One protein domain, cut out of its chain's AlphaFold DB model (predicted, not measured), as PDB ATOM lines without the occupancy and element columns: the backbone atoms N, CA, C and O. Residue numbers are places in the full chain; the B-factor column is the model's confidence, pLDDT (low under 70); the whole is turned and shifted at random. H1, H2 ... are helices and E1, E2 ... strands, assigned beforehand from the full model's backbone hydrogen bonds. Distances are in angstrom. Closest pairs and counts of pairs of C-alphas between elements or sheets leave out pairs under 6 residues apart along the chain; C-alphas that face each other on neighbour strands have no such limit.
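Overview. This is residues 5 to 145 of the 162 residues of an uncharacterized protein of termite gut metagenome (UniProt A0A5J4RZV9). A strongly twisted sheet of five strands has H1 and H2 packed side by side over one of its faces, and the long helix H5 runs past the far side of these two, with H2 in the middle between the sheet and H5. H4 packs on H2, and H3 lies past one end of the strands, near H4. The printed part has 141 residues, with five named helices and five named strands in the order H1 E1 E2 E3 E4 E5 H2 H3 H4 H5. The sheet has the order E1 E2 E3 E4 E5, all antiparallel, and the class is mixed, helices and strands. The whole is compact, with a radius of gyration of the C-alphas of 14.9 A and spans of 45 by 33 by 24 A.

Arrangement. Start at residues 5 to 16, the helix H1, and read on through the strands E1, residues 19 to 23, E2, residues 26 to 31, E3, residues 34 to 38, E4, residues 43 to 48, and E5, residues 57 to 62. These strands form a meander, each strand the antiparallel neighbour of the one before, and each neighbour pair is a hairpin. Look for N 21 and O 28, 2.9 A apart, between E1 and E2, and for N 29 and O 36, 2.8 A, between E2 and E3. Between E3 and E4 you will find N 37 and O 45 at 2.8 A, and between E4 and E5 N 46 and O 59 at 2.9 A; these four pairs are within hydrogen-bond range. H1 is on the sheet at a height of 9.4 A, over E2, and runs along the strands, at 11 degrees to E2 on the local plane. Next comes H2, residues 68 to 79, on the same face as H1, which makes two layers, helices on one face of a sheet. H2 has a height of 9.4 A over the sheet, is over E3 and E4, and stands at 26 degrees to E4 on the local plane. H3, residues 85 to 96, and H2 are apart. H4, residues 104 to 113, touches H2 with residues 70 to 75 of H2 alone; the closest C-alphas are those of Ser 74 and Ile 104, 5.8 A apart, and the two lines are about perpendicular at 71 degrees, only just beyond steep. H3 and H4 are close but not clearly touching, the C-alphas of Leu 94 and Leu 107 being the closest at 8.0 A. H5, residues 119 to 143, touches H2 at a steep tilt of 44 degrees, opposite ways, with the C-alphas of Gly 69 and Leu 136 the closest at 5.8 A. H5 and H1 only just touch, with 3 pairs of C-alphas within 8 A, the closest being those of Leu 8 and Ile 142 at 6.7 A. In H1 every O i to N i+4 pair is within hydrogen-bond range; the counts are 7 of 8 in H2, 6 of 8 in H3, 4 of 6 in H4 and 20 of 21 in H5.

Along the chain. Find C-alpha 5 at (-56.013, 10.270, 12.726); from there H1 runs 15.4 A to C-alpha 16. E1 spans 11.7 A, E2 15.2 A and E3 13.1 A. E4 spans 16.5 A, and E5, from C-alpha 57 at (-41.216, -7.157, 17.083), spans 17.5 A. H2 is 16.9 A long, H3 16.1 A and H4 14.7 A. H5 is the longest helix, 35.8 A from C-alpha 119 to C-alpha 143 at (-52.043, 12.163, 5.420).

Size, cuts and confidence. The two C-alphas farthest apart are those of Asp 25 and Lys 117, at 45.9 A. The printed part has no cut, and no link is long. Residues 113 to 119 stand free. The mean pLDDT of the printed part is 75.1; look at residues 51 to 55 and 82 to 121 for values under 70.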
ATOM      1  N   ILE A   5     -56.142  11.474  11.906       86.50
ATOM      2  CA  ILE A   5     -56.013  10.270  12.726       86.50
ATOM      3  C   ILE A   5     -57.330   9.497  12.729       86.50
ATOM      4  O   ILE A   5     -57.321   8.321  12.393       86.50
ATOM      5  N   GLU A   6     -58.454  10.162  12.996       87.38
ATOM      6  CA  GLU A   6     -59.781   9.525  12.999       87.38
ATOM      7  C   GLU A   6     -60.120   8.913  11.632       87.38
ATOM      8  O   GLU A   6     -60.496   7.748  11.553       87.38
ATOM      9  N   ARG A   7     -59.875   9.643  10.535       88.69
ATOM     10  CA  ARG A   7     -60.074   9.126   9.166       88.69
ATOM     11  C   ARG A   7     -59.196   7.913   8.861       88.69
ATOM     12  O   ARG A   7     -59.582   7.036   8.091       88.69
ATOM     13  N   LEU A   8     -57.980   7.888   9.406       89.44
ATOM     14  CA  LEU A   8     -57.067   6.768   9.227       89.44
ATOM     15  C   LEU A   8     -57.491   5.561  10.069       89.44
ATOM     16  O   LEU A   8     -57.398   4.439   9.580       89.44
ATOM     17  N   GLU A   9     -57.973   5.775  11.293       88.88
ATOM     18  CA  GLU A   9     -58.553   4.722  12.129       88.88
ATOM     19  C   GLU A   9     -59.761   4.078  11.452       88.88
ATOM     20  O   GLU A   9     -59.788   2.859  11.312       88.88
ATOM     21  N   GLU A  10     -60.705   4.884  10.960       89.56
ATOM     22  CA  GLU A  10     -61.872   4.416  10.201       89.56
ATOM     23  C   GLU A  10     -61.443   3.569   8.998       89.56
ATOM     24  O   GLU A  10     -61.893   2.436   8.837       89.56
ATOM     25  N   PHE A  11     -60.483   4.056   8.203       90.44
ATOM     26  CA  PHE A  11     -59.948   3.294   7.075       90.44
ATOM     27  C   PHE A  11     -59.292   1.973   7.503       90.44
ATOM     28  O   PHE A  11     -59.464   0.951   6.838       90.44
ATOM     29  N   LEU A  12     -58.525   1.961   8.595       90.00
ATOM     30  CA  LEU A  12     -57.898   0.742   9.106       90.00
ATOM     31  C   LEU A  12     -58.945  -0.260   9.610       90.00
ATOM     32  O   LEU A  12     -58.799  -1.460   9.372       90.00
ATOM     33  N   MET A  13     -60.016   0.212  10.238       89.56
ATOM     34  CA  MET A  13     -61.129  -0.632  10.660       89.56
ATOM     35  C   MET A  13     -61.878  -1.212   9.456       89.56
ATOM     36  O   MET A  13     -62.043  -2.423   9.374       89.56
ATOM     37  N   GLU A  14     -62.258  -0.394   8.476       87.88
ATOM     38  CA  GLU A  14     -63.048  -0.845   7.324       87.88
ATOM     39  C   GLU A  14     -62.237  -1.694   6.337       87.88
ATOM     40  O   GLU A  14     -62.640  -2.791   5.956       87.88
ATOM     41  N   TYR A  15     -61.068  -1.210   5.914       83.62
ATOM     42  CA  TYR A  15     -60.285  -1.853   4.856       83.62
ATOM     43  C   TYR A  15     -59.471  -3.045   5.360       83.62
ATOM     44  O   TYR A  15     -59.171  -3.985   4.612       83.62
ATOM     45  N   CYS A  16     -59.038  -2.982   6.618       80.75
ATOM     46  CA  CYS A  16     -58.150  -3.984   7.191       80.75
ATOM     47  C   CYS A  16     -58.837  -4.839   8.250       80.75
ATOM     48  O   CYS A  16     -58.200  -5.784   8.721       80.75
ATOM     49  N   TYR A  17     -60.103  -4.565   8.577       86.19
ATOM     50  CA  TYR A  17     -60.864  -5.263   9.612       86.19
ATOM     51  C   TYR A  17     -60.109  -5.284  10.946       86.19
ATOM     52  O   TYR A  17     -60.016  -6.322  11.598       86.19
ATOM     53  N   PHE A  18     -59.464  -4.164  11.291       88.00
ATOM     54  CA  PHE A  18     -58.947  -3.976  12.640       88.00
ATOM     55  C   PHE A  18     -60.107  -3.702  13.588       88.00
ATOM     56  O   PHE A  18     -61.011  -2.930  13.271       88.00
ATOM     57  N   GLU A  19     -60.036  -4.286  14.772       88.50
ATOM     58  CA  GLU A  19     -60.975  -4.021  15.849       88.50
ATOM     59  C   GLU A  19     -60.358  -3.027  16.831       88.50
ATOM     60  O   GLU A  19     -59.141  -3.005  17.033       88.50
ATOM     61  N   LYS A  20     -61.196  -2.178  17.430       88.69
ATOM     62  CA  LYS A  20     -60.766  -1.345  18.557       88.69
ATOM     63  C   LYS A  20     -60.586  -2.244  19.772       88.69
ATOM     64  O   LYS A  20     -61.516  -2.938  20.164       88.69
ATOM     65  N   ASP A  21     -59.407  -2.185  20.366       81.00
ATOM     66  CA  ASP A  21     -58.989  -3.083  21.434       81.00
ATOM     67  C   ASP A  21     -58.155  -2.329  22.479       81.00
ATOM     68  O   ASP A  21     -57.560  -1.282  22.196       81.00
ATOM     69  N   ILE A  22     -58.107  -2.857  23.698       74.81
ATOM     70  CA  ILE A  22     -57.297  -2.328  24.796       74.81
ATOM     71  C   ILE A  22     -56.150  -3.306  25.037       74.81
ATOM     72  O   ILE A  22     -56.359  -4.438  25.465       74.81
ATOM     73  N   TYR A  23     -54.920  -2.856  24.802       73.94
ATOM     74  CA  TYR A  23     -53.724  -3.662  25.022       73.94
ATOM     75  C   TYR A  23     -52.821  -2.987  26.050       73.94
ATOM     76  O   TYR A  23     -52.319  -1.894  25.800       73.94
ATOM     77  N   ASN A  24     -52.576  -3.652  27.185       74.00
ATOM     78  CA  ASN A  24     -51.829  -3.097  28.326       74.00
ATOM     79  C   ASN A  24     -52.321  -1.693  28.722       74.00
ATOM     80  O   ASN A  24     -51.521  -0.765  28.820       74.00
ATOM     81  N   ASP A  25     -53.637  -1.544  28.880       75.00
ATOM     82  CA  ASP A  25     -54.307  -0.282  29.226       75.00
ATOM     83  C   ASP A  25     -54.154   0.851  28.183       75.00
ATOM     84  O   ASP A  25     -54.548   1.990  28.432       75.00
ATOM     85  N   GLU A  26     -53.635   0.554  26.983       75.56
ATOM     86  CA  GLU A  26     -53.539   1.495  25.864       75.56
ATOM     87  C   GLU A  26     -54.621   1.207  24.808       75.56
ATOM     88  O   GLU A  26     -54.814   0.062  24.388       75.56
ATOM     89  N   HIS A  27     -55.292   2.258  24.321       77.31
ATOM     90  CA  HIS A  27     -56.166   2.164  23.148       77.31
ATOM     91  C   HIS A  27     -55.364   1.749  21.911       77.31
ATOM     92  O   HIS A  27     -54.328   2.341  21.590       77.31
ATOM     93  N   SER A  28     -55.863   0.743  21.199       86.44
ATOM     94  CA  SER A  28     -55.202   0.174  20.033       86.44
ATOM     95  C   SER A  28     -56.199  -0.313  18.983       86.44
ATOM     96  O   SER A  28     -57.381  -0.511  19.256       86.44
ATOM     97  N   LEU A  29     -55.701  -0.499  17.767       87.00
ATOM     98  CA  LEU A  29     -56.365  -1.241  16.705       87.00
ATOM     99  C   LEU A  29     -55.659  -2.592  16.561       87.00
ATOM    100  O   LEU A  29     -54.451  -2.619  16.309       87.00
ATOM    101  N   SER A  30     -56.373  -3.706  16.719       86.06
ATOM    102  CA  SER A  30     -55.780  -5.050  16.695       86.06
ATOM    103  C   SER A  30     -56.438  -5.990  15.680       86.06
ATOM    104  O   SER A  30     -57.607  -5.859  15.321       86.06
ATOM    105  N   ARG A  31     -55.624  -6.882  15.106       83.56
ATOM    106  CA  ARG A  31     -56.069  -7.987  14.246       83.56
ATOM    107  C   ARG A  31     -55.054  -9.119  14.300       83.56
ATOM    108  O   ARG A  31     -53.896  -8.924  13.918       83.56
ATOM    109  N   GLN A  32     -55.510 -10.311  14.692       78.44
ATOM    110  CA  GLN A  32     -54.711 -11.535  14.852       78.44
ATOM    111  C   GLN A  32     -53.458 -11.330  15.725       78.44
ATOM    112  O   GLN A  32     -53.503 -11.533  16.930       78.44
ATOM    113  N   TYR A  33     -52.350 -10.931  15.099       76.88
ATOM    114  CA  TYR A  33     -51.016 -10.800  15.692       76.88
ATOM    115  C   TYR A  33     -50.450  -9.385  15.570       76.88
ATOM    116  O   TYR A  33     -49.292  -9.156  15.900       76.88
ATOM    117  N   VAL A  34     -51.211  -8.433  15.033       81.94
ATOM    118  CA  VAL A  34     -50.777  -7.047  14.856       81.94
ATOM    119  C   VAL A  34     -51.605  -6.148  15.753       81.94
ATOM    120  O   VAL A  34     -52.830  -6.198  15.719       81.94
ATOM    121  N   HIS A  35     -50.911  -5.285  16.488       87.19
ATOM    122  CA  HIS A  35     -51.492  -4.231  17.307       87.19
ATOM    123  C   HIS A  35     -50.893  -2.890  16.885       87.19
ATOM    124  O   HIS A  35     -49.668  -2.724  16.859       87.19
ATOM    125  N   LEU A  36     -51.753  -1.934  16.560       90.12
ATOM    126  CA  LEU A  36     -51.401  -0.572  16.192       90.12
ATOM    127  C   LEU A  36     -51.846   0.367  17.311       90.12
ATOM    128  O   LEU A  36     -53.021   0.408  17.658       90.12
ATOM    129  N   PHE A  37     -50.913   1.137  17.855       90.56
ATOM    130  CA  PHE A  37     -51.180   2.192  18.827       90.56
ATOM    131  C   PHE A  37     -50.935   3.525  18.141       90.56
ATOM    132  O   PHE A  37     -49.889   3.714  17.507       90.56
ATOM    133  N   ILE A  38     -51.892   4.436  18.273       89.06
ATOM    134  CA  ILE A  38     -51.844   5.746  17.636       89.06
ATOM    135  C   ILE A  38     -51.802   6.792  18.738       89.06
ATOM    136  O   ILE A  38     -52.716   6.911  19.550       89.06
ATOM    137  N   GLN A  39     -50.697   7.521  18.798       88.19
ATOM    138  CA  GLN A  39     -50.500   8.590  19.762       88.19
ATOM    139  C   GLN A  39     -51.073   9.906  19.223       88.19
ATOM    140  O   GLN A  39     -51.191  10.116  18.014       88.19
ATOM    141  N   LYS A  40     -51.422  10.821  20.135       82.75
ATOM    142  CA  LYS A  40     -52.056  12.110  19.796       82.75
ATOM    143  C   LYS A  40     -51.195  13.008  18.900       82.75
ATOM    144  O   LYS A  40     -51.728  13.859  18.199       82.75
ATOM    145  N   ASP A  41     -49.880  12.827  18.923       86.31
ATOM    146  CA  ASP A  41     -48.897  13.535  18.093       86.31
ATOM    147  C   ASP A  41     -48.754  12.938  16.672       86.31
ATOM    148  O   ASP A  41     -47.900  13.360  15.889       86.31
ATOM    149  N   GLY A  42     -49.575  11.938  16.329       85.62
ATOM    150  CA  GLY A  42     -49.502  11.219  15.061       85.62
ATOM    151  C   GLY A  42     -48.403  10.157  15.017       85.62
ATOM    152  O   GLY A  42     -48.084   9.657  13.936       85.62
ATOM    153  N   THR A  43     -47.804   9.804  16.156       91.00
ATOM    154  CA  THR A  43     -46.856   8.695  16.247       91.00
ATOM    155  C   THR A  43     -47.596   7.360  16.245       91.00
ATOM    156  O   THR A  43     -48.467   7.093  17.070       91.00
ATOM    157  N   PHE A  44     -47.221   6.496  15.306       89.75
ATOM    158  CA  PHE A  44     -47.702   5.128  15.193       89.75
ATOM    159  C   PHE A  44     -46.692   4.180  15.810       89.75
ATOM    160  O   PHE A  44     -45.519   4.157  15.429       89.75
ATOM    161  N   ILE A  45     -47.168   3.347  16.723       89.25
ATOM    162  CA  ILE A  45     -46.429   2.217  17.260       89.25
ATOM    163  C   ILE A  45     -47.110   0.954  16.758       89.25
ATOM    164  O   ILE A  45     -48.261   0.693  17.080       89.25
ATOM    165  N   CYS A  46     -46.390   0.133  16.013       86.31
ATOM    166  CA  CYS A  46     -46.856  -1.193  15.647       86.31
ATOM    167  C   CYS A  46     -46.140  -2.234  16.498       86.31
ATOM    168  O   CYS A  46     -44.909  -2.245  16.553       86.31
ATOM    169  N   LYS A  47     -46.896  -3.151  17.098       83.62
ATOM    170  CA  LYS A  47     -46.392  -4.363  17.745       83.62
ATOM    171  C   LYS A  47     -46.904  -5.574  16.968       83.62
ATOM    172  O   LYS A  47     -48.095  -5.686  16.703       83.62
ATOM    173  N   TYR A  48     -45.997  -6.477  16.617       79.44
ATOM    174  CA  TYR A  48     -46.323  -7.780  16.053       79.44
ATOM    175  C   TYR A  48     -46.029  -8.865  17.092       79.44
ATOM    176  O   TYR A  48     -44.886  -9.027  17.532       79.44
ATOM    177  N   VAL A  49     -47.081  -9.575  17.490       77.12
ATOM    178  CA  VAL A  49     -47.124 -10.587  18.545       77.12
ATOM    179  C   VAL A  49     -47.500 -11.930  17.903       77.12
ATOM    180  O   VAL A  49     -48.680 -12.265  17.829       77.12
ATOM    181  N   PRO A  50     -46.523 -12.681  17.367       70.75
ATOM    182  CA  PRO A  50     -46.783 -13.952  16.692       70.75
ATOM    183  C   PRO A  50     -47.346 -15.021  17.640       70.75
ATOM    184  O   PRO A  50     -47.102 -14.971  18.848       70.75
ATOM    185  N   PRO A  51     -48.005 -16.061  17.095       56.34
ATOM    186  CA  PRO A  51     -48.313 -17.257  17.860       56.34
ATOM    187  C   PRO A  51     -47.007 -18.031  18.119       56.34
ATOM    188  O   PRO A  51     -46.209 -18.239  17.200       56.34
ATOM    189  N   HIS A  52     -46.820 -18.507  19.355       61.06
ATOM    190  CA  HIS A  52     -45.651 -19.272  19.840       61.06
ATOM    191  C   HIS A  52     -44.379 -18.442  20.110       61.06
ATOM    192  O   HIS A  52     -44.343 -17.258  19.808       61.06
ATOM    193  N   ASN A  53     -43.350 -19.083  20.701       57.25
ATOM    194  CA  ASN A  53     -42.072 -18.541  21.226       57.25
ATOM    195  C   ASN A  53     -41.161 -17.832  20.191       57.25
ATOM    196  O   ASN A  53     -39.949 -18.047  20.137       57.25
ATOM    197  N   ILE A  54     -41.737 -16.999  19.336       64.94
ATOM    198  CA  ILE A  54     -41.060 -16.092  18.427       64.94
ATOM    199  C   ILE A  54     -41.017 -14.727  19.118       64.94
ATOM    200  O   ILE A  54     -41.955 -14.307  19.793       64.94
ATOM    201  N   LYS A  55     -39.894 -14.026  18.969       68.75
ATOM    202  CA  LYS A  55     -39.689 -12.715  19.580       68.75
ATOM    203  C   LYS A  55     -40.706 -11.702  19.038       68.75
ATOM    204  O   LYS A  55     -40.801 -11.522  17.826       68.75
ATOM    205  N   VAL A  56     -41.392 -11.005  19.944       74.56
ATOM    206  CA  VAL A  56     -42.227  -9.839  19.617       74.56
ATOM    207  C   VAL A  56     -41.368  -8.787  18.918       74.56
ATOM    208  O   VAL A  56     -40.282  -8.439  19.393       74.56
ATOM    209  N   SER A  57     -41.856  -8.263  17.799       75.44
ATOM    210  CA  SER A  57     -41.216  -7.157  17.083       75.44
ATOM    211  C   SER A  57     -42.064  -5.900  17.185       75.44
ATOM    212  O   SER A  57     -43.289  -5.967  17.111       75.44
ATOM    213  N   LYS A  58     -41.417  -4.743  17.330       81.31
ATOM    214  CA  LYS A  58     -42.084  -3.446  17.437       81.31
ATOM    215  C   LYS A  58     -41.381  -2.442  16.543       81.31
ATOM    216  O   LYS A  58     -40.160  -2.398  16.540       81.31
ATOM    217  N   TRP A  59     -42.144  -1.593  15.869       85.00
ATOM    218  CA  TRP A  59     -41.603  -0.416  15.202       85.00
ATOM    219  C   TRP A  59     -42.410   0.828  15.542       85.00
ATOM    220  O   TRP A  59     -43.563   0.749  15.972       85.00
ATOM    221  N   THR A  60     -41.782   1.986  15.369       87.50
ATOM    222  CA  THR A  60     -42.399   3.284  15.639       87.50
ATOM    223  C   THR A  60     -42.067   4.252  14.512       87.50
ATOM    224  O   THR A  60     -40.930   4.291  14.049       87.50
ATOM    225  N   THR A  61     -43.059   4.992  14.025       89.69
ATOM    226  CA  THR A  61     -42.861   6.033  13.010       89.69
ATOM    227  C   THR A  61     -43.920   7.120  13.158       89.69
ATOM    228  O   THR A  61     -45.011   6.849  13.653       89.69
ATOM    229  N   ASN A  62     -43.625   8.342  12.729       91.50
ATOM    230  CA  ASN A  62     -44.620   9.407  12.689       91.50
ATOM    231  C   ASN A  62     -45.396   9.359  11.364       91.50
ATOM    232  O   ASN A  62     -44.820   9.032  10.326       91.50
ATOM    233  N   ILE A  63     -46.679   9.720  11.387       89.12
ATOM    234  CA  ILE A  63     -47.548   9.789  10.201       89.12
ATOM    235  C   ILE A  63     -46.981  10.672   9.075       89.12
ATOM    236  O   ILE A  63     -47.242  10.421   7.901       89.12
ATOM    237  N   ASN A  64     -46.161  11.670   9.418       87.38
ATOM    238  CA  ASN A  64     -45.526  12.575   8.459       87.38
ATOM    239  C   ASN A  64     -44.210  12.030   7.870       87.38
ATOM    240  O   ASN A  64     -43.611  12.669   7.004       87.38
ATOM    241  N   ASN A  65     -43.729  10.870   8.326       88.00
ATOM    242  CA  ASN A  65     -42.509  10.279   7.787       88.00
ATOM    243  C   ASN A  65     -42.721   9.785   6.353       88.00
ATOM    244  O   ASN A  65     -43.728   9.158   6.027       88.00
ATOM    245  N   LYS A  66     -41.710   9.998   5.502       84.25
ATOM    246  CA  LYS A  66     -41.741   9.641   4.071       84.25
ATOM    247  C   LYS A  66     -42.053   8.162   3.814       84.25
ATOM    248  O   LYS A  66     -42.614   7.819   2.778       84.25
ATOM    249  N   ASP A  67     -41.665   7.282   4.730       83.38
ATOM    250  CA  ASP A  67     -41.839   5.835   4.623       83.38
ATOM    251  C   ASP A  67     -43.046   5.292   5.409       83.38
ATOM    252  O   ASP A  67     -43.296   4.086   5.365       83.38
ATOM    253  N   PHE A  68     -43.831   6.156   6.071       86.75
ATOM    254  CA  PHE A  68     -44.972   5.767   6.906       86.75
ATOM    255  C   PHE A  68     -45.938   4.825   6.185       86.75
ATOM    256  O   PHE A  68     -46.196   3.720   6.662       86.75
ATOM    257  N   GLY A  69     -46.434   5.233   5.012       87.25
ATOM    258  CA  GLY A  69     -47.438   4.463   4.278       87.25
ATOM    259  C   GLY A  69     -46.952   3.063   3.904       87.25
ATOM    260  O   GLY A  69     -47.710   2.100   4.012       87.25
ATOM    261  N   ILE A  70     -45.679   2.930   3.516       83.19
ATOM    262  CA  ILE A  70     -45.083   1.636   3.160       83.19
ATOM    263  C   ILE A  70     -44.945   0.759   4.406       83.19
ATOM    264  O   ILE A  70     -45.387  -0.388   4.382       83.19
ATOM    265  N   ARG A  71     -44.412   1.297   5.514       83.19
ATOM    266  CA  ARG A  71     -44.285   0.553   6.783       83.19
ATOM    267  C   ARG A  71     -45.640   0.070   7.302       83.19
ATOM    268  O   ARG A  71     -45.769  -1.078   7.743       83.19
ATOM    269  N   LEU A  72     -46.657   0.927   7.214       86.75
ATOM    270  CA  LEU A  72     -48.020   0.599   7.608       86.75
ATOM    271  C   LEU A  72     -48.608  -0.483   6.695       86.75
ATOM    272  O   LEU A  72     -49.099  -1.487   7.201       86.75
ATOM    273  N   TYR A  73     -48.494  -0.347   5.369       85.62
ATOM    274  CA  TYR A  73     -49.021  -1.353   4.443       85.62
ATOM    275  C   TYR A  73     -48.402  -2.729   4.671       85.62
ATOM    276  O   TYR A  73     -49.122  -3.720   4.771       85.62
ATOM    277  N   SER A  74     -47.076  -2.798   4.783       78.12
ATOM    278  CA  SER A  74     -46.386  -4.063   5.007       78.12
ATOM    279  C   SER A  74     -46.866  -4.744   6.290       78.12
ATOM    280  O   SER A  74     -47.064  -5.952   6.298       78.12
ATOM    281  N   THR A  75     -47.129  -3.972   7.345       80.12
ATOM    282  CA  THR A  75     -47.692  -4.465   8.610       80.12
ATOM    283  C   THR A  75     -49.108  -5.023   8.434       80.12
ATOM    284  O   THR A  75     -49.391  -6.154   8.830       80.12
ATOM    285  N   VAL A  76     -49.990  -4.246   7.806       80.94
ATOM    286  CA  VAL A  76     -51.386  -4.625   7.540       80.94
ATOM    287  C   VAL A  76     -51.480  -5.843   6.625       80.94
ATOM    288  O   VAL A  76     -52.351  -6.690   6.788       80.94
ATOM    289  N   PHE A  77     -50.590  -5.953   5.643       78.69
ATOM    290  CA  PHE A  77     -50.573  -7.089   4.735       78.69
ATOM    291  C   PHE A  77     -50.401  -8.410   5.497       78.69
ATOM    292  O   PHE A  77     -51.112  -9.368   5.204       78.69
ATOM    293  N   PHE A  78     -49.538  -8.449   6.519       71.06
ATOM    294  CA  PHE A  78     -49.364  -9.645   7.347       71.06
ATOM    295  C   PHE A  78     -50.551  -9.948   8.245       71.06
ATOM    296  O   PHE A  78     -50.903 -11.117   8.365       71.06
ATOM    297  N   SER A  79     -51.192  -8.941   8.845       73.94
ATOM    298  CA  SER A  79     -52.361  -9.185   9.706       73.94
ATOM    299  C   SER A  79     -53.560  -9.771   8.955       73.94
ATOM    300  O   SER A  79     -54.498 -10.275   9.573       73.94
ATOM    301  N   ARG A  80     -53.546  -9.694   7.620       74.88
ATOM    302  CA  ARG A  80     -54.613 -10.162   6.731       74.88
ATOM    303  C   ARG A  80     -54.357 -11.533   6.105       74.88
ATOM    304  O   ARG A  80     -55.215 -12.012   5.369       74.88
ATOM    305  N   ILE A  81     -53.196 -12.144   6.329       70.50
ATOM    306  CA  ILE A  81     -52.912 -13.487   5.814       70.50
ATOM    307  C   ILE A  81     -53.442 -14.510   6.814       70.50
ATOM    308  O   ILE A  81     -52.973 -14.558   7.943       70.50
ATOM    309  N   ASP A  82     -54.354 -15.382   6.384       64.44
ATOM    310  CA  ASP A  82     -54.754 -16.519   7.213       64.44
ATOM    311  C   ASP A  82     -53.599 -17.516   7.348       64.44
ATOM    312  O   ASP A  82     -53.104 -18.119   6.382       64.44
ATOM    313  N   PHE A  83     -53.129 -17.661   8.584       60.47
ATOM    314  CA  PHE A  83     -51.982 -18.487   8.910       60.47
ATOM    315  C   PHE A  83     -52.395 -19.953   9.037       60.47
ATOM    316  O   PHE A  83     -53.072 -20.357   9.975       60.47
ATOM    317  N   ASN A  84     -51.931 -20.770   8.095       57.00
ATOM    318  CA  ASN A  84     -51.948 -22.222   8.183       57.00
ATOM    319  C   ASN A  84     -50.508 -22.751   8.104       57.00
ATOM    320  O   ASN A  84     -49.566 -22.008   7.820       57.00
ATOM    321  N   ILE A  85     -50.316 -24.050   8.350       52.75
ATOM    322  CA  ILE A  85     -48.980 -24.663   8.461       52.75
ATOM    323  C   ILE A  85     -48.087 -24.418   7.220       52.75
ATOM    324  O   ILE A  85     -46.860 -24.387   7.321       52.75
ATOM    325  N   TYR A  86     -48.695 -24.164   6.053       53.91
ATOM    326  CA  TYR A  86     -48.000 -23.897   4.794       53.91
ATOM    327  C   TYR A  86     -47.574 -22.429   4.631       53.91
ATOM    328  O   TYR A  86     -46.513 -22.169   4.061       53.91
ATOM    329  N   THR A  87     -48.346 -21.463   5.141       56.62
ATOM    330  CA  THR A  87     -47.959 -20.037   5.175       56.62
ATOM    331  C   THR A  87     -47.019 -19.727   6.343       56.62
ATOM    332  O   THR A  87     -46.169 -18.838   6.239       56.62
ATOM    333  N   PHE A  88     -47.064 -20.543   7.402       53.69
ATOM    334  CA  PHE A  88     -46.193 -20.440   8.572       53.69
ATOM    335  C   PHE A  88     -44.700 -20.580   8.243       53.69
ATOM    336  O   PHE A  88     -43.885 -19.895   8.845       53.69
ATOM    337  N   SER A  89     -44.311 -21.404   7.265       56.62
ATOM    338  CA  SER A  89     -42.892 -21.574   6.896       56.62
ATOM    339  C   SER A  89     -42.304 -20.335   6.207       56.62
ATOM    340  O   SER A  89     -41.177 -19.934   6.494       56.62
ATOM    341  N   ILE A  90     -43.096 -19.688   5.345       57.56
ATOM    342  CA  ILE A  90     -42.741 -18.417   4.698       57.56
ATOM    343  C   ILE A  90     -42.646 -17.315   5.758       57.56
ATOM    344  O   ILE A  90     -41.710 -16.520   5.747       57.56
ATOM    345  N   MET A  91     -43.567 -17.312   6.723       60.19
ATOM    346  CA  MET A  91     -43.558 -16.348   7.815       60.19
ATOM    347  C   MET A  91     -42.418 -16.585   8.804       60.19
ATOM    348  O   MET A  91     -41.755 -15.635   9.184       60.19
ATOM    349  N   LYS A  92     -42.123 -17.830   9.186       56.94
ATOM    350  CA  LYS A  92     -40.964 -18.174  10.017       56.94
ATOM    351  C   LYS A  92     -39.690 -17.650   9.368       56.94
ATOM    352  O   LYS A  92     -38.893 -17.032  10.056       56.94
ATOM    353  N   TYR A  93     -39.544 -17.801   8.054       56.41
ATOM    354  CA  TYR A  93     -38.422 -17.229   7.314       56.41
ATOM    355  C   TYR A  93     -38.412 -15.688   7.366       56.41
ATOM    356  O   TYR A  93     -37.395 -15.093   7.708       56.41
ATOM    357  N   LEU A  94     -39.548 -15.032   7.116       54.31
ATOM    358  CA  LEU A  94     -39.667 -13.568   7.154       54.31
ATOM    359  C   LEU A  94     -39.472 -12.979   8.562       54.31
ATOM    360  O   LEU A  94     -38.822 -11.956   8.707       54.31
ATOM    361  N   LEU A  95     -39.956 -13.636   9.613       53.25
ATOM    362  CA  LEU A  95     -39.821 -13.209  11.009       53.25
ATOM    363  C   LEU A  95     -38.441 -13.537  11.593       53.25
ATOM    364  O   LEU A  95     -37.906 -12.755  12.377       53.25
ATOM    365  N   GLN A  96     -37.831 -14.664  11.202       52.62
ATOM    366  CA  GLN A  96     -36.461 -15.018  11.597       52.62
ATOM    367  C   GLN A  96     -35.414 -14.084  10.978       52.62
ATOM    368  O   GLN A  96     -34.342 -13.917  11.558       52.62
ATOM    369  N   LEU A  97     -35.724 -13.412   9.863       48.47
ATOM    370  CA  LEU A  97     -34.836 -12.456   9.189       48.47
ATOM    371  C   LEU A  97     -34.608 -11.124   9.940       48.47
ATOM    372  O   LEU A  97     -34.002 -10.215   9.383       48.47
ATOM    373  N   LYS A  98     -34.981 -11.007  11.225       50.09
ATOM    374  CA  LYS A  98     -34.704  -9.834  12.084       50.09
ATOM    375  C   LYS A  98     -35.342  -8.513  11.606       50.09
ATOM    376  O   LYS A  98     -34.722  -7.460  11.730       50.09
ATOM    377  N   TYR A  99     -36.594  -8.490  11.152       53.03
ATOM    378  CA  TYR A  99     -37.273  -7.215  10.834       53.03
ATOM    379  C   TYR A  99     -37.877  -6.526  12.068       53.03
ATOM    380  O   TYR A  99     -39.028  -6.100  12.076       53.03
ATOM    381  N   ALA A 100     -37.066  -6.388  13.118       46.00
ATOM    382  CA  ALA A 100     -37.420  -5.716  14.365       46.00
ATOM    383  C   ALA A 100     -37.589  -4.190  14.229       46.00
ATOM    384  O   ALA A 100     -37.898  -3.547  15.218       46.00
ATOM    385  N   ASP A 101     -37.387  -3.618  13.038       50.75
ATOM    386  CA  ASP A 101     -37.299  -2.164  12.831       50.75
ATOM    387  C   ASP A 101     -38.419  -1.597  11.937       50.75
ATOM    388  O   ASP A 101     -38.364  -0.471  11.444       50.75
ATOM    389  N   GLY A 102     -39.441  -2.405  11.629       50.94
ATOM    390  CA  GLY A 102     -40.547  -1.975  10.761       50.94
ATOM    391  C   GLY A 102     -40.154  -1.759   9.305       50.94
ATOM    392  O   GLY A 102     -40.997  -1.395   8.491       50.94
ATOM    393  N   ARG A 103     -38.893  -2.050   8.960       55.81
ATOM    394  CA  ARG A 103     -38.356  -2.143   7.600       55.81
ATOM    395  C   ARG A 103     -38.787  -3.440   6.909       55.81
ATOM    396  O   ARG A 103     -37.998  -4.206   6.361       55.81
ATOM    397  N   ILE A 104     -40.090  -3.695   6.977       55.53
ATOM    398  CA  ILE A 104     -40.763  -4.768   6.249       55.53
ATOM    399  C   ILE A 104     -40.884  -4.373   4.756       55.53
ATOM    400  O   ILE A 104     -41.280  -5.187   3.937       55.53
ATOM    401  N   ASP A 105     -40.422  -3.181   4.344       52.12
ATOM    402  CA  ASP A 105     -40.176  -2.798   2.940       52.12
ATOM    403  C   ASP A 105     -39.250  -3.791   2.206       52.12
ATOM    404  O   ASP A 105     -39.341  -3.964   0.990       52.12
ATOM    405  N   LEU A 106     -38.429  -4.544   2.945       58.16
ATOM    406  CA  LEU A 106     -37.608  -5.643   2.429       58.16
ATOM    407  C   LEU A 106     -38.415  -6.900   2.031       58.16
ATOM    408  O   LEU A 106     -37.839  -7.874   1.533       58.16
ATOM    409  N   LEU A 107     -39.747  -6.885   2.166       61.84
ATOM    410  CA  LEU A 107     -40.613  -7.916   1.592       61.84
ATOM    411  C   LEU A 107     -40.502  -7.983   0.079       61.84
ATOM    412  O   LEU A 107     -40.460  -9.074  -0.486       61.84
ATOM    413  N   GLU A 108     -40.392  -6.827  -0.570       61.62
ATOM    414  CA  GLU A 108     -40.193  -6.749  -2.016       61.62
ATOM    415  C   GLU A 108     -38.884  -7.421  -2.416       61.62
ATOM    416  O   GLU A 108     -38.855  -8.180  -3.381       61.62
ATOM    417  N   ASN A 109     -37.833  -7.230  -1.612       61.53
ATOM    418  CA  ASN A 109     -36.562  -7.932  -1.771       61.53
ATOM    419  C   ASN A 109     -36.697  -9.440  -1.555       61.53
ATOM    420  O   ASN A 109     -36.031 -10.217  -2.230       61.53
ATOM    421  N   THR A 110     -37.570  -9.877  -0.651       62.94
ATOM    422  CA  THR A 110     -37.826 -11.308  -0.444       62.94
ATOM    423  C   THR A 110     -38.591 -11.909  -1.625       62.94
ATOM    424  O   THR A 110     -38.210 -12.965  -2.126       62.94
ATOM    425  N   PHE A 111     -39.612 -11.218  -2.142       62.31
ATOM    426  CA  PHE A 111     -40.338 -11.636  -3.342       62.31
ATOM    427  C   PHE A 111     -39.478 -11.606  -4.610       62.31
ATOM    428  O   PHE A 111     -39.695 -12.429  -5.497       62.31
ATOM    429  N   SER A 112     -38.532 -10.668  -4.719       59.75
ATOM    430  CA  SER A 112     -37.667 -10.513  -5.894       59.75
ATOM    431  C   SER A 112     -36.449 -11.437  -5.880       59.75
ATOM    432  O   SER A 112     -36.060 -11.929  -6.935       59.75
ATOM    433  N   ARG A 113     -35.859 -11.705  -4.705       57.69
ATOM    434  CA  ARG A 113     -34.701 -12.605  -4.550       57.69
ATOM    435  C   ARG A 113     -35.083 -14.068  -4.419       57.69
ATOM    436  O   ARG A 113     -34.247 -14.931  -4.666       57.69
ATOM    437  N   SER A 114     -36.311 -14.363  -4.004       55.47
ATOM    438  CA  SER A 114     -36.787 -15.737  -4.009       55.47
ATOM    439  C   SER A 114     -36.920 -16.191  -5.472       55.47
ATOM    440  O   SER A 114     -37.632 -15.536  -6.237       55.47
ATOM    441  N   PRO A 115     -36.254 -17.280  -5.902       48.03
ATOM    442  CA  PRO A 115     -36.259 -17.765  -7.290       48.03
ATOM    443  C   PRO A 115     -37.606 -18.415  -7.685       48.03
ATOM    444  O   PRO A 115     -37.645 -19.455  -8.338       48.03
ATOM    445  N   CYS A 116     -38.725 -17.837  -7.240       54.00
ATOM    446  CA  CYS A 116     -40.071 -18.393  -7.116       54.00
ATOM    447  C   CYS A 116     -40.558 -19.193  -8.333       54.00
ATOM    448  O   CYS A 116     -41.213 -18.664  -9.234       54.00
ATOM    449  N   LYS A 117     -40.337 -20.512  -8.291       52.38
ATOM    450  CA  LYS A 117     -40.970 -21.490  -9.190       52.38
ATOM    451  C   LYS A 117     -42.381 -21.903  -8.743       52.38
ATOM    452  O   LYS A 117     -43.105 -22.488  -9.539       52.38
ATOM    453  N   SER A 118     -42.806 -21.605  -7.509       62.59
ATOM    454  CA  SER A 118     -44.127 -22.021  -7.013       62.59
ATOM    455  C   SER A 118     -45.215 -20.979  -7.308       62.59
ATOM    456  O   SER A 118     -45.072 -19.793  -7.006       62.59
ATOM    457  N   VAL A 119     -46.340 -21.441  -7.867       66.69
ATOM    458  CA  VAL A 119     -47.533 -20.624  -8.177       66.69
ATOM    459  C   VAL A 119     -48.001 -19.822  -6.953       66.69
ATOM    460  O   VAL A 119     -48.361 -18.657  -7.070       66.69
ATOM    461  N   LYS A 120     -47.895 -20.404  -5.751       68.44
ATOM    462  CA  LYS A 120     -48.333 -19.782  -4.491       68.44
ATOM    463  C   LYS A 120     -47.606 -18.472  -4.160       68.44
ATOM    464  O   LYS A 120     -48.254 -17.528  -3.720       68.44
ATOM    465  N   ILE A 121     -46.288 -18.388  -4.373       68.12
ATOM    466  CA  ILE A 121     -45.546 -17.154  -4.057       68.12
ATOM    467  C   ILE A 121     -45.831 -16.066  -5.100       68.12
ATOM    468  O   ILE A 121     -45.935 -14.897  -4.737       68.12
ATOM    469  N   LYS A 122     -46.027 -16.443  -6.371       70.62
ATOM    470  CA  LYS A 122     -46.442 -15.498  -7.421       70.62
ATOM    471  C   LYS A 122     -47.797 -14.863  -7.097       70.62
ATOM    472  O   LYS A 122     -47.886 -13.643  -7.061       70.62
ATOM    473  N   VAL A 123     -48.787 -15.677  -6.723       75.44
ATOM    474  CA  VAL A 123     -50.116 -15.196  -6.305       75.44
ATOM    475  C   VAL A 123     -50.030 -14.277  -5.079       75.44
ATOM    476  O   VAL A 123     -50.695 -13.246  -5.029       75.44
ATOM    477  N   LEU A 124     -49.196 -14.604  -4.083       73.31
ATOM    478  CA  LEU A 124     -48.995 -13.735  -2.913       73.31
ATOM    479  C   LEU A 124     -48.358 -12.390  -3.283       73.31
ATOM    480  O   LEU A 124     -48.782 -11.359  -2.761       73.31
ATOM    481  N   LYS A 125     -47.379 -12.388  -4.191       76.38
ATOM    482  CA  LYS A 125     -46.756 -11.161  -4.696       76.38
ATOM    483  C   LYS A 125     -47.763 -10.294  -5.455       76.38
ATOM    484  O   LYS A 125     -47.835  -9.100  -5.203       76.38
ATOM    485  N   GLU A 126     -48.573 -10.881  -6.331       78.94
ATOM    486  CA  GLU A 126     -49.614 -10.156  -7.075       78.94
ATOM    487  C   GLU A 126     -50.664  -9.540  -6.137       78.94
ATOM    488  O   GLU A 126     -51.055  -8.380  -6.306       78.94
ATOM    489  N   LYS A 127     -51.070 -10.272  -5.090       77.06
ATOM    490  CA  LYS A 127     -51.939  -9.746  -4.023       77.06
ATOM    491  C   LYS A 127     -51.282  -8.586  -3.267       77.06
ATOM    492  O   LYS A 127     -51.944  -7.585  -3.002       77.06
ATOM    493  N   TYR A 128     -49.992  -8.700  -2.950       78.62
ATOM    494  CA  TYR A 128     -49.224  -7.628  -2.316       78.62
ATOM    495  C   TYR A 128     -49.145  -6.384  -3.214       78.62
ATOM    496  O   TYR A 128     -49.503  -5.293  -2.787       78.62
ATOM    497  N   ASP A 129     -48.741  -6.523  -4.477       79.62
ATOM    498  CA  ASP A 129     -48.543  -5.383  -5.379       79.62
ATOM    499  C   ASP A 129     -49.858  -4.646  -5.692       79.62
ATOM    500  O   ASP A 129     -49.906  -3.409  -5.663       79.62
ATOM    501  N   SER A 130     -50.945  -5.389  -5.929       80.88
ATOM    502  CA  SER A 130     -52.275  -4.818  -6.186       80.88
ATOM    503  C   SER A 130     -52.869  -4.126  -4.954       80.88
ATOM    504  O   SER A 130     -53.370  -3.001  -5.061       80.88
ATOM    505  N   GLY A 131     -52.762  -4.746  -3.774       83.44
ATOM    506  CA  GLY A 131     -53.215  -4.165  -2.511       83.44
ATOM    507  C   GLY A 131     -52.405  -2.930  -2.110       83.44
ATOM    508  O   GLY A 131     -52.988  -1.919  -1.713       83.44
ATOM    509  N   LYS A 132     -51.077  -2.966  -2.291       85.56
ATOM    510  CA  LYS A 132     -50.145  -1.892  -1.913       85.56
ATOM    511  C   LYS A 132     -50.512  -0.576  -2.564       85.56
ATOM    512  O   LYS A 132     -50.671   0.431  -1.882       85.56
ATOM    513  N   LYS A 133     -50.675  -0.572  -3.890       86.12
ATOM    514  CA  LYS A 133     -50.961   0.654  -4.647       86.12
ATOM    515  C   LYS A 133     -52.255   1.317  -4.170       86.12
ATOM    516  O   LYS A 133     -52.298   2.533  -4.004       86.12
ATOM    517  N   ARG A 134     -53.304   0.521  -3.941       83.69
ATOM    518  CA  ARG A 134     -54.607   1.020  -3.476       83.69
ATOM    519  C   ARG A 134     -54.501   1.599  -2.069       83.69
ATOM    520  O   ARG A 134     -54.913   2.736  -1.858       83.69
ATOM    521  N   PHE A 135     -53.891   0.853  -1.155       89.44
ATOM    522  CA  PHE A 135     -53.704   1.271   0.229       89.44
ATOM    523  C   PHE A 135     -52.901   2.571   0.336       89.44
ATOM    524  O   PHE A 135     -53.348   3.522   0.971       89.44
ATOM    525  N   LEU A 136     -51.751   2.646  -0.343       89.19
ATOM    526  CA  LEU A 136     -50.887   3.827  -0.307       89.19
ATOM    527  C   LEU A 136     -51.584   5.074  -0.849       89.19
ATOM    528  O   LEU A 136     -51.383   6.153  -0.306       89.19
ATOM    529  N   ASN A 137     -52.425   4.943  -1.877       88.69
ATOM    530  CA  ASN A 137     -53.184   6.080  -2.396       88.69
ATOM    531  C   ASN A 137     -54.163   6.641  -1.356       88.69
ATOM    532  O   ASN A 137     -54.242   7.856  -1.201       88.69
ATOM    533  N   VAL A 138     -54.884   5.775  -0.635       88.75
ATOM    534  CA  VAL A 138     -55.839   6.208   0.398       88.75
ATOM    535  C   VAL A 138     -55.106   6.815   1.591       88.75
ATOM    536  O   VAL A 138     -55.438   7.922   2.008       88.75
ATOM    537  N   VAL A 139     -54.053   6.155   2.085       89.81
ATOM    538  CA  VAL A 139     -53.238   6.687   3.187       89.81
ATOM    539  C   VAL A 139     -52.626   8.031   2.808       89.81
ATOM    540  O   VAL A 139     -52.751   8.981   3.569       89.81
ATOM    541  N   ASN A 140     -52.043   8.167   1.615       88.12
ATOM    542  CA  ASN A 140     -51.489   9.444   1.164       88.12
ATOM    543  C   ASN A 140     -52.558  10.539   1.061       88.12
ATOM    544  O   ASN A 140     -52.270  11.683   1.399       88.12
ATOM    545  N   ALA A 141     -53.777  10.217   0.620       86.94
ATOM    546  CA  ALA A 141     -54.871  11.185   0.577       86.94
ATOM    547  C   ALA A 141     -55.284  11.655   1.983       86.94
ATOM    548  O   ALA A 141     -55.545  12.843   2.175       86.94
ATOM    549  N   ILE A 142     -55.304  10.749   2.967       88.25
ATOM    550  CA  ILE A 142     -55.599  11.073   4.371       88.25
ATOM    551  C   ILE A 142     -54.470  11.915   4.979       88.25
ATOM    552  O   ILE A 142     -54.728  12.979   5.531       88.25
ATOM    553  N   VAL A 143     -53.214  11.483   4.838       86.25
ATOM    554  CA  VAL A 143     -52.043  12.163   5.420       86.25
ATOM    555  C   VAL A 143     -51.871  13.577   4.861       86.25
ATOM    556  O   VAL A 143     -51.538  14.499   5.609       86.25
ATOM    557  N   ASN A 144     -52.138  13.774   3.569       84.56
ATOM    558  CA  ASN A 144     -51.996  15.071   2.904       84.56
ATOM    559  C   ASN A 144     -53.272  15.933   2.931       84.56
ATOM    560  O   ASN A 144     -53.299  16.959   2.262       84.56
ATOM    561  N   ASP A 145     -54.315  15.546   3.679       77.75
ATOM    562  CA  ASP A 145     -55.592  16.283   3.766       77.75
ATOM    563  C   ASP A 145     -56.226  16.624   2.408       77.75
ATOM    564  O   ASP A 145     -56.869  17.658   2.231       77.75
TER     565      ASP A 145